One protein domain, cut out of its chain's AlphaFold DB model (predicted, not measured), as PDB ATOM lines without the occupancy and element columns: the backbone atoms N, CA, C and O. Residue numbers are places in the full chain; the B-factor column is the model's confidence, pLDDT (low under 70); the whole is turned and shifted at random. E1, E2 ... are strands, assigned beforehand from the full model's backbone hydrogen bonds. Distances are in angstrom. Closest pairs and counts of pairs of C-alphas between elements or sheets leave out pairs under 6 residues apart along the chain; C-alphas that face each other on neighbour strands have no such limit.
ATOM      1  N   ILE A  51      52.049 -12.090  31.674       83.50
ATOM      2  CA  ILE A  51      50.957 -13.024  31.982       83.50
ATOM      3  C   ILE A  51      50.261 -12.591  33.267       83.50
ATOM      4  O   ILE A  51      50.841 -11.856  34.068       83.50
ATOM      5  N   VAL A  52      49.027 -13.053  33.455       83.06
ATOM      6  CA  VAL A  52      48.275 -12.907  34.704       83.06
ATOM      7  C   VAL A  52      48.132 -14.292  35.326       83.06
ATOM      8  O   VAL A  52      47.807 -15.237  34.614       83.06
ATOM      9  N   VAL A  53      48.389 -14.414  36.624       84.25
ATOM     10  CA  VAL A  53      48.282 -15.672  37.383       84.25
ATOM     11  C   VAL A  53      47.455 -15.471  38.653       84.25
ATOM     12  O   VAL A  53      47.344 -14.333  39.127       84.25
ATOM     13  N   ASP A  54      46.912 -16.548  39.228       85.81
ATOM     14  CA  ASP A  54      46.302 -16.492  40.563       85.81
ATOM     15  C   ASP A  54      47.367 -16.115  41.609       85.81
ATOM     16  O   ASP A  54      48.470 -16.660  41.669       85.81
ATOM     17  N   ALA A  55      47.029 -15.176  42.491       79.00
ATOM     18  CA  ALA A  55      47.932 -14.683  43.531       79.00
ATOM     19  C   ALA A  55      48.240 -15.721  44.632       79.00
ATOM     20  O   ALA A  55      48.931 -15.417  45.602       79.00
ATOM     21  N   ASN A  56      47.675 -16.922  44.577       78.38
ATOM     22  CA  ASN A  56      47.930 -18.019  45.502       78.38
ATOM     23  C   ASN A  56      48.461 -19.274  44.794       78.38
ATOM     24  O   ASN A  56      48.881 -20.189  45.509       78.38
ATOM     25  N   ASP A  57      48.456 -19.310  43.460       74.44
ATOM     26  CA  ASP A  57      48.915 -20.434  42.646       74.44
ATOM     27  C   ASP A  57      49.504 -19.939  41.311       74.44
ATOM     28  O   ASP A  57      48.782 -19.573  40.389       74.44
ATOM     29  N   GLU A  58      50.836 -19.912  41.212       65.12
ATOM     30  CA  GLU A  58      51.550 -19.426  40.018       65.12
ATOM     31  C   GLU A  58      51.381 -20.358  38.803       65.12
ATOM     32  O   GLU A  58      51.638 -19.938  37.674       65.12
ATOM     33  N   ASP A  59      50.931 -21.599  39.027       70.31
ATOM     34  CA  ASP A  59      50.618 -22.553  37.962       70.31
ATOM     35  C   ASP A  59      49.220 -22.301  37.353       70.31
ATOM     36  O   ASP A  59      48.927 -22.789  36.256       70.31
ATOM     37  N   ASP A  60      48.365 -21.519  38.026       77.88
ATOM     38  CA  ASP A  60      47.039 -21.128  37.539       77.88
ATOM     39  C   ASP A  60      47.122 -19.829  36.722       77.88
ATOM     40  O   ASP A  60      47.006 -18.707  37.225       77.88
ATOM     41  N   VAL A  61      47.398 -19.993  35.427       80.62
ATOM     42  CA  VAL A  61      47.598 -18.888  34.487       80.62
ATOM     43  C   VAL A  61      46.274 -18.481  33.850       80.62
ATOM     44  O   VAL A  61      45.652 -19.250  33.116       80.62
ATOM     45  N   HIS A  62      45.897 -17.217  34.030       82.50
ATOM     46  CA  HIS A  62      44.770 -16.636  33.319       82.50
ATOM     47  C   HIS A  62      45.118 -16.496  31.832       82.50
ATOM     48  O   HIS A  62      46.166 -15.964  31.448       82.50
ATOM     49  N   THR A  63      44.208 -16.936  30.972       74.00
ATOM     50  CA  THR A  63      44.416 -16.930  29.520       74.00
ATOM     51  C   THR A  63      43.864 -15.655  28.880       74.00
ATOM     52  O   THR A  63      43.079 -14.923  29.483       74.00
ATOM     53  N   ASP A  64      44.318 -15.341  27.662       76.38
ATOM     54  CA  ASP A  64      43.842 -14.199  26.859       76.38
ATOM     55  C   ASP A  64      43.898 -12.825  27.556       76.38
ATOM     56  O   ASP A  64      43.119 -11.912  27.248       76.38
ATOM     57  N   ALA A  65      44.847 -12.668  28.485       80.81
ATOM     58  CA  ALA A  65      45.062 -11.433  29.220       80.81
ATOM     59  C   ALA A  65      45.434 -10.281  28.271       80.81
ATOM     60  O   ALA A  65      46.411 -10.349  27.523       80.81
ATOM     61  N   ARG A  66      44.659  -9.193  28.314       80.62
ATOM     62  CA  ARG A  66      44.881  -7.993  27.496       80.62
ATOM     63  C   ARG A  66      44.549  -6.723  28.264       80.62
ATOM     64  O   ARG A  66      43.538  -6.652  28.963       80.62
ATOM     65  N   ILE A  67      45.381  -5.699  28.103       84.31
ATOM     66  CA  ILE A  67      45.128  -4.380  28.690       84.31
ATOM     67  C   ILE A  67      44.010  -3.709  27.892       84.31
ATOM     68  O   ILE A  67      44.120  -3.553  26.676       84.31
ATOM     69  N   VAL A  68      42.941  -3.302  28.573       84.50
ATOM     70  CA  VAL A  68      41.782  -2.639  27.952       84.50
ATOM     71  C   VAL A  68      41.741  -1.139  28.221       84.50
ATOM     72  O   VAL A  68      41.191  -0.395  27.415       84.50
ATOM     73  N   ALA A  69      42.320  -0.680  29.332       79.00
ATOM     74  CA  ALA A  69      42.355   0.735  29.682       79.00
ATOM     75  C   ALA A  69      43.515   1.062  30.631       79.00
ATOM     76  O   ALA A  69      43.998   0.198  31.362       79.00
ATOM     77  N   VAL A  70      43.916   2.337  30.644       85.06
ATOM     78  CA  VAL A  70      44.834   2.906  31.637       85.06
ATOM     79  C   VAL A  70      44.157   4.106  32.305       85.06
ATOM     80  O   VAL A  70      43.814   5.080  31.637       85.06
ATOM     81  N   LEU A  71      43.947   4.034  33.617       81.69
ATOM     82  CA  LEU A  71      43.257   5.034  34.428       81.69
ATOM     83  C   LEU A  71      44.272   6.006  35.041       81.69
ATOM     84  O   LEU A  71      44.912   5.708  36.051       81.69
ATOM     85  N   ALA A  72      44.425   7.182  34.437       78.00
ATOM     86  CA  ALA A  72      45.332   8.211  34.940       78.00
ATOM     87  C   ALA A  72      44.965   8.652  36.373       78.00
ATOM     88  O   ALA A  72      43.796   8.865  36.690       78.00
ATOM     89  N   GLY A  73      45.975   8.807  37.240       71.31
ATOM     90  CA  GLY A  73      45.796   9.259  38.626       71.31
ATOM     91  C   GLY A  73      45.257   8.205  39.604       71.31
ATOM     92  O   GLY A  73      45.012   8.536  40.763       71.31
ATOM     93  N   ASN A  74      45.082   6.951  39.172       78.25
ATOM     94  CA  ASN A  74      44.670   5.835  40.028       78.25
ATOM     95  C   ASN A  74      45.899   5.069  40.562       78.25
ATOM     96  O   ASN A  74      46.892   4.922  39.854       78.25
ATOM     97  N   SER A  75      45.828   4.568  41.801       77.38
ATOM     98  CA  SER A  75      46.839   3.666  42.377       77.38
ATOM     99  C   SER A  75      46.948   2.332  41.634       77.38
ATOM    100  O   SER A  75      48.025   1.756  41.616       77.38
ATOM    101  N   TYR A  76      45.862   1.879  41.001       86.50
ATOM    102  CA  TYR A  76      45.804   0.682  40.157       86.50
ATOM    103  C   TYR A  76      45.418   1.105  38.734       86.50
ATOM    104  O   TYR A  76      44.255   0.976  38.340       86.50
ATOM    105  N   PRO A  77      46.338   1.742  37.984       82.94
ATOM    106  CA  PRO A  77      45.986   2.386  36.734       82.94
ATOM    107  C   PRO A  77      45.759   1.391  35.593       82.94
ATOM    108  O   PRO A  77      45.106   1.767  34.630       82.94
ATOM    109  N   VAL A  78      46.267   0.157  35.639       85.94
ATOM    110  CA  VAL A  78      46.214  -0.758  34.486       85.94
ATOM    111  C   VAL A  78      44.997  -1.674  34.586       85.94
ATOM    112  O   VAL A  78      44.907  -2.494  35.492       85.94
ATOM    113  N   VAL A  79      44.058  -1.564  33.643       86.75
ATOM    114  CA  VAL A  79      42.876  -2.436  33.577       86.75
ATOM    115  C   VAL A  79      43.136  -3.558  32.584       86.75
ATOM    116  O   VAL A  79      43.347  -3.297  31.397       86.75
ATOM    117  N   ILE A  80      43.086  -4.800  33.055       88.06
ATOM    118  CA  ILE A  80      43.305  -5.997  32.242       88.06
ATOM    119  C   ILE A  80      42.054  -6.856  32.280       88.06
ATOM    120  O   ILE A  80      41.446  -7.054  33.330       88.06
ATOM    121  N   VAL A  81      41.689  -7.369  31.113       87.69
ATOM    122  CA  VAL A  81      40.682  -8.414  30.971       87.69
ATOM    123  C   VAL A  81      41.398  -9.723  30.700       87.69
ATOM    124  O   VAL A  81      42.301  -9.753  29.865       87.69
ATOM    125  N   SER A  82      41.011 -10.779  31.404       88.31
ATOM    126  CA  SER A  82      41.600 -12.113  31.286       88.31
ATOM    127  C   SER A  82      40.552 -13.189  31.549       88.31
ATOM    128  O   SER A  82      39.598 -12.928  32.278       88.31
ATOM    129  N   ASN A  83      40.752 -14.391  31.018       81.81
ATOM    130  CA  ASN A  83      39.889 -15.537  31.281       81.81
ATOM    131  C   ASN A  83      40.442 -16.381  32.437       81.81
ATOM    132  O   ASN A  83      41.592 -16.824  32.380       81.81
ATOM    133  N   HIS A  84      39.608 -16.630  33.446       83.00
ATOM    134  CA  HIS A  84      39.863 -17.549  34.559       83.00
ATOM    135  C   HIS A  84      38.673 -18.507  34.666       83.00
ATOM    136  O   HIS A  84      37.534 -18.054  34.626       83.00
ATOM    137  N   ASP A  85      38.921 -19.819  34.703       82.38
ATOM    138  CA  ASP A  85      37.866 -20.849  34.746       82.38
ATOM    139  C   ASP A  85      36.757 -20.694  33.671       82.38
ATOM    140  O   ASP A  85      35.569 -20.846  33.949       82.38
ATOM    141  N   ASP A  86      37.143 -20.396  32.422       78.81
ATOM    142  CA  ASP A  86      36.241 -20.115  31.283       78.81
ATOM    143  C   ASP A  86      35.345 -18.862  31.446       78.81
ATOM    144  O   ASP A  86      34.439 -18.630  30.636       78.81
ATOM    145  N   GLU A  87      35.600 -18.021  32.451       81.69
ATOM    146  CA  GLU A  87      34.900 -16.758  32.686       81.69
ATOM    147  C   GLU A  87      35.801 -15.554  32.380       81.69
ATOM    148  O   GLU A  87      36.966 -15.506  32.772       81.69
ATOM    149  N   GLU A  88      35.255 -14.546  31.689       86.62
ATOM    150  CA  GLU A  88      35.964 -13.290  31.439       86.62
ATOM    151  C   GLU A  88      35.902 -12.407  32.693       86.62
ATOM    152  O   GLU A  88      34.826 -11.997  33.140       86.62
ATOM    153  N   VAL A  89      37.069 -12.095  33.253       86.12
ATOM    154  CA  VAL A  89      37.211 -11.325  34.491       86.12
ATOM    155  C   VAL A  89      37.967 -10.028  34.214       86.12
ATOM    156  O   VAL A  89      38.904  -9.978  33.413       86.12
ATOM    157  N   ILE A  90      37.545  -8.952  34.882       90.00
ATOM    158  CA  ILE A  90      38.167  -7.630  34.792       90.00
ATOM    159  C   ILE A  90      38.950  -7.359  36.071       90.00
ATOM    160  O   ILE A  90      38.384  -7.352  37.166       90.00
ATOM    161  N   HIS A  91      40.231  -7.054  35.916       90.69
ATOM    162  CA  HIS A  91      41.151  -6.760  37.005       90.69
ATOM    163  C   HIS A  91      41.757  -5.364  36.848       90.69
ATOM    164  O   HIS A  91      41.936  -4.862  35.736       90.69
ATOM    165  N   GLN A  92      42.086  -4.738  37.978       91.81
ATOM    166  CA  GLN A  92      42.869  -3.505  38.022       91.81
ATOM    167  C   GLN A  92      44.179  -3.787  38.739       91.81
ATOM    168  O   GLN A  92      44.164  -4.263  39.873       91.81
ATOM    169  N   PHE A  93      45.285  -3.475  38.081       88.25
ATOM    170  CA  PHE A  93      46.638  -3.707  38.554       88.25
ATOM    171  C   PHE A  93      47.350  -2.384  38.785       88.25
ATOM    172  O   PHE A  93      47.137  -1.400  38.062       88.25
ATOM    173  N   ASP A  94      48.198  -2.363  39.803       88.38
ATOM    174  CA  ASP A  94      49.167  -1.296  39.953       88.38
ATOM    175  C   ASP A  94      50.356  -1.490  38.996       88.38
ATOM    176  O   ASP A  94      50.395  -2.392  38.153       88.38
ATOM    177  N   THR A  95      51.330  -0.592  39.080       84.75
ATOM    178  CA  THR A  95      52.501  -0.622  38.201       84.75
ATOM    179  C   THR A  95      53.541  -1.676  38.603       84.75
ATOM    180  O   THR A  95      54.537  -1.846  37.898       84.75
ATOM    181  N   ASP A  96      53.372  -2.347  39.748       81.94
ATOM    182  CA  ASP A  96      54.235  -3.448  40.186       81.94
ATOM    183  C   ASP A  96      53.623  -4.840  39.952       81.94
ATOM    184  O   ASP A  96      54.328  -5.843  40.068       81.94
ATOM    185  N   GLY A  97      52.385  -4.872  39.452       83.19
ATOM    186  CA  GLY A  97      51.700  -6.075  38.999       83.19
ATOM    187  C   GLY A  97      50.747  -6.649  40.038       83.19
ATOM    188  O   GLY A  97      50.145  -7.687  39.769       83.19
ATOM    189  N   ASP A  98      50.564  -5.991  41.182       85.56
ATOM    190  CA  ASP A  98      49.619  -6.414  42.208       85.56
ATOM    191  C   ASP A  98      48.184  -5.988  41.835       85.56
ATOM    192  O   ASP A  98      47.907  -4.843  41.463       85.56
ATOM    193  N   GLU A  99      47.232  -6.925  41.921       89.56
ATOM    194  CA  GLU A  99      45.811  -6.655  41.672       89.56
ATOM    195  C   GLU A  99      45.141  -5.970  42.871       89.56
ATOM    196  O   GLU A  99      45.415  -6.285  44.031       89.56
ATOM    197  N   LEU A 100      44.184  -5.079  42.592       80.94
ATOM    198  CA  LEU A 100      43.444  -4.292  43.585       80.94
ATOM    199  C   LEU A 100      42.839  -5.137  44.718       80.94
ATOM    200  O   LEU A 100      42.873  -4.728  45.885       80.94
ATOM    201  N   ASN A 101      42.263  -6.296  44.395       81.38
ATOM    202  CA  ASN A 101      41.645  -7.192  45.370       81.38
ATOM    203  C   ASN A 101      42.615  -8.269  45.907       81.38
ATOM    204  O   ASN A 101      42.314  -8.927  46.909       81.38
ATOM    205  N   GLY A 102      43.801  -8.399  45.307       82.94
ATOM    206  CA  GLY A 102      44.839  -9.367  45.644       82.94
ATOM    207  C   GLY A 102      44.479 -10.818  45.317       82.94
ATOM    208  O   GLY A 102      44.889 -11.706  46.074       82.94
ATOM    209  N   TYR A 103      43.674 -11.045  44.275       84.06
ATOM    210  CA  TYR A 103      43.360 -12.378  43.742       84.06
ATOM    211  C   TYR A 103      44.239 -12.770  42.564       84.06
ATOM    212  O   TYR A 103      44.486 -13.953  42.386       84.06
ATOM    213  N   ALA A 104      44.734 -11.796  41.806       86.31
ATOM    214  CA  ALA A 104      45.595 -12.036  40.659       86.31
ATOM    215  C   ALA A 104      46.902 -11.246  40.773       86.31
ATOM    216  O   ALA A 104      47.005 -10.291  41.549       86.31
ATOM    217  N   GLN A 105      47.892 -11.634  39.981       88.81
ATOM    218  CA  GLN A 105      49.150 -10.914  39.844       88.81
ATOM    219  C   GLN A 105      49.614 -10.928  38.389       88.81
ATOM    220  O   GLN A 105      49.458 -11.924  37.684       88.81
ATOM    221  N   VAL A 106      50.200  -9.821  37.935       85.81
ATOM    222  CA  VAL A 106      50.895  -9.747  36.651       85.81
ATOM    223  C   VAL A 106      52.361 -10.104  36.850       85.81
ATOM    224  O   VAL A 106      53.047  -9.524  37.691       85.81
ATOM    225  N   ILE A 107      52.859 -11.014  36.018       80.69
ATOM    226  CA  ILE A 107      54.269 -11.391  35.978       80.69
ATOM    227  C   ILE A 107      54.844 -11.005  34.618       80.69
ATOM    228  O   ILE A 107      54.248 -11.255  33.565       80.69
ATOM    229  N   GLN A 108      56.028 -10.392  34.638       80.19
ATOM    230  CA  GLN A 108      56.774 -10.107  33.421       80.19
ATOM    231  C   GLN A 108      57.316 -11.413  32.847       80.19
ATOM    232  O   GLN A 108      58.139 -12.075  33.479       80.19
ATOM    233  N   VAL A 109      56.908 -11.750  31.624       69.50
ATOM    234  CA  VAL A 109      57.482 -12.895  30.923       69.50
ATOM    235  C   VAL A 109      58.670 -12.414  30.114       69.50
ATOM    236  O   VAL A 109      58.542 -11.604  29.193       69.50
TER     237      VAL A 109
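Overview. This is residues 51 to 109 of the 292 residues of an uncharacterized protein of Bradyrhizobium diazoefficiens (UniProt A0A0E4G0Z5). A single strongly twisted sheet of five strands is folded back on itself, with the leaf of E3 and E4 over the leaf of E1 and E5 and the long, bent strand E2 as the hinge. The printed part has 59 residues and no named helix; E1, E2, E3, E4 and E5 follow in that order along it, and the class is all strand. Across the sheet the order is E4, E3, E2, E1, E5, antiparallel throughout. The whole is compact, with a radius of gyration of the C-alphas of 10.5 A, and spans 32 by 21 by 19 A.

Along the chain. E1, residues 51 to 54, begins at C-alpha 51 (50.957, -13.024, 31.982) and is 10.4 A long. E2, residues 57 to 70, is 26.1 A long and bends by 96 degrees at residue 60. E3, residues 78 to 84, is 18.0 A long, and E4, residues 87 to 93, 18.5 A. E5, residues 104 to 108, is 13.5 A long and ends at C-alpha 108 (56.774, -10.107, 33.421).

Arrangement. E1 to E4 form a meander, each strand the antiparallel neighbour of the one before. E2 pairs in a staggered way, with E1 over residues 57 to 62 and with E3 over residues 63 to 70. In the hairpin of E1 and E2, N 62 and O 52 are 2.8 A apart, within hydrogen-bond range. In the hairpin of E2 and E3, N 83 and O 63 are 2.8 A apart. In the hairpin of E3 and E4, N 93 and O 78 are 2.8 A apart. The edge strand E5 is antiparallel to E1, at 147 degrees between directions, with N 53 and O 105 2.9 A apart. Between the edge strands E4 and E5 the closest C-alphas, of Phe 93 and Val 106, are 7.6 A apart. E1 and E4 are apart.

Size, cuts and confidence. The C-alphas of Asp 59 and Gly 73, the two farthest apart, are 32.2 A from each other. The printed part has no cut and no long link. Its mean pLDDT is 82.3; residues 58 and 109 are under 70.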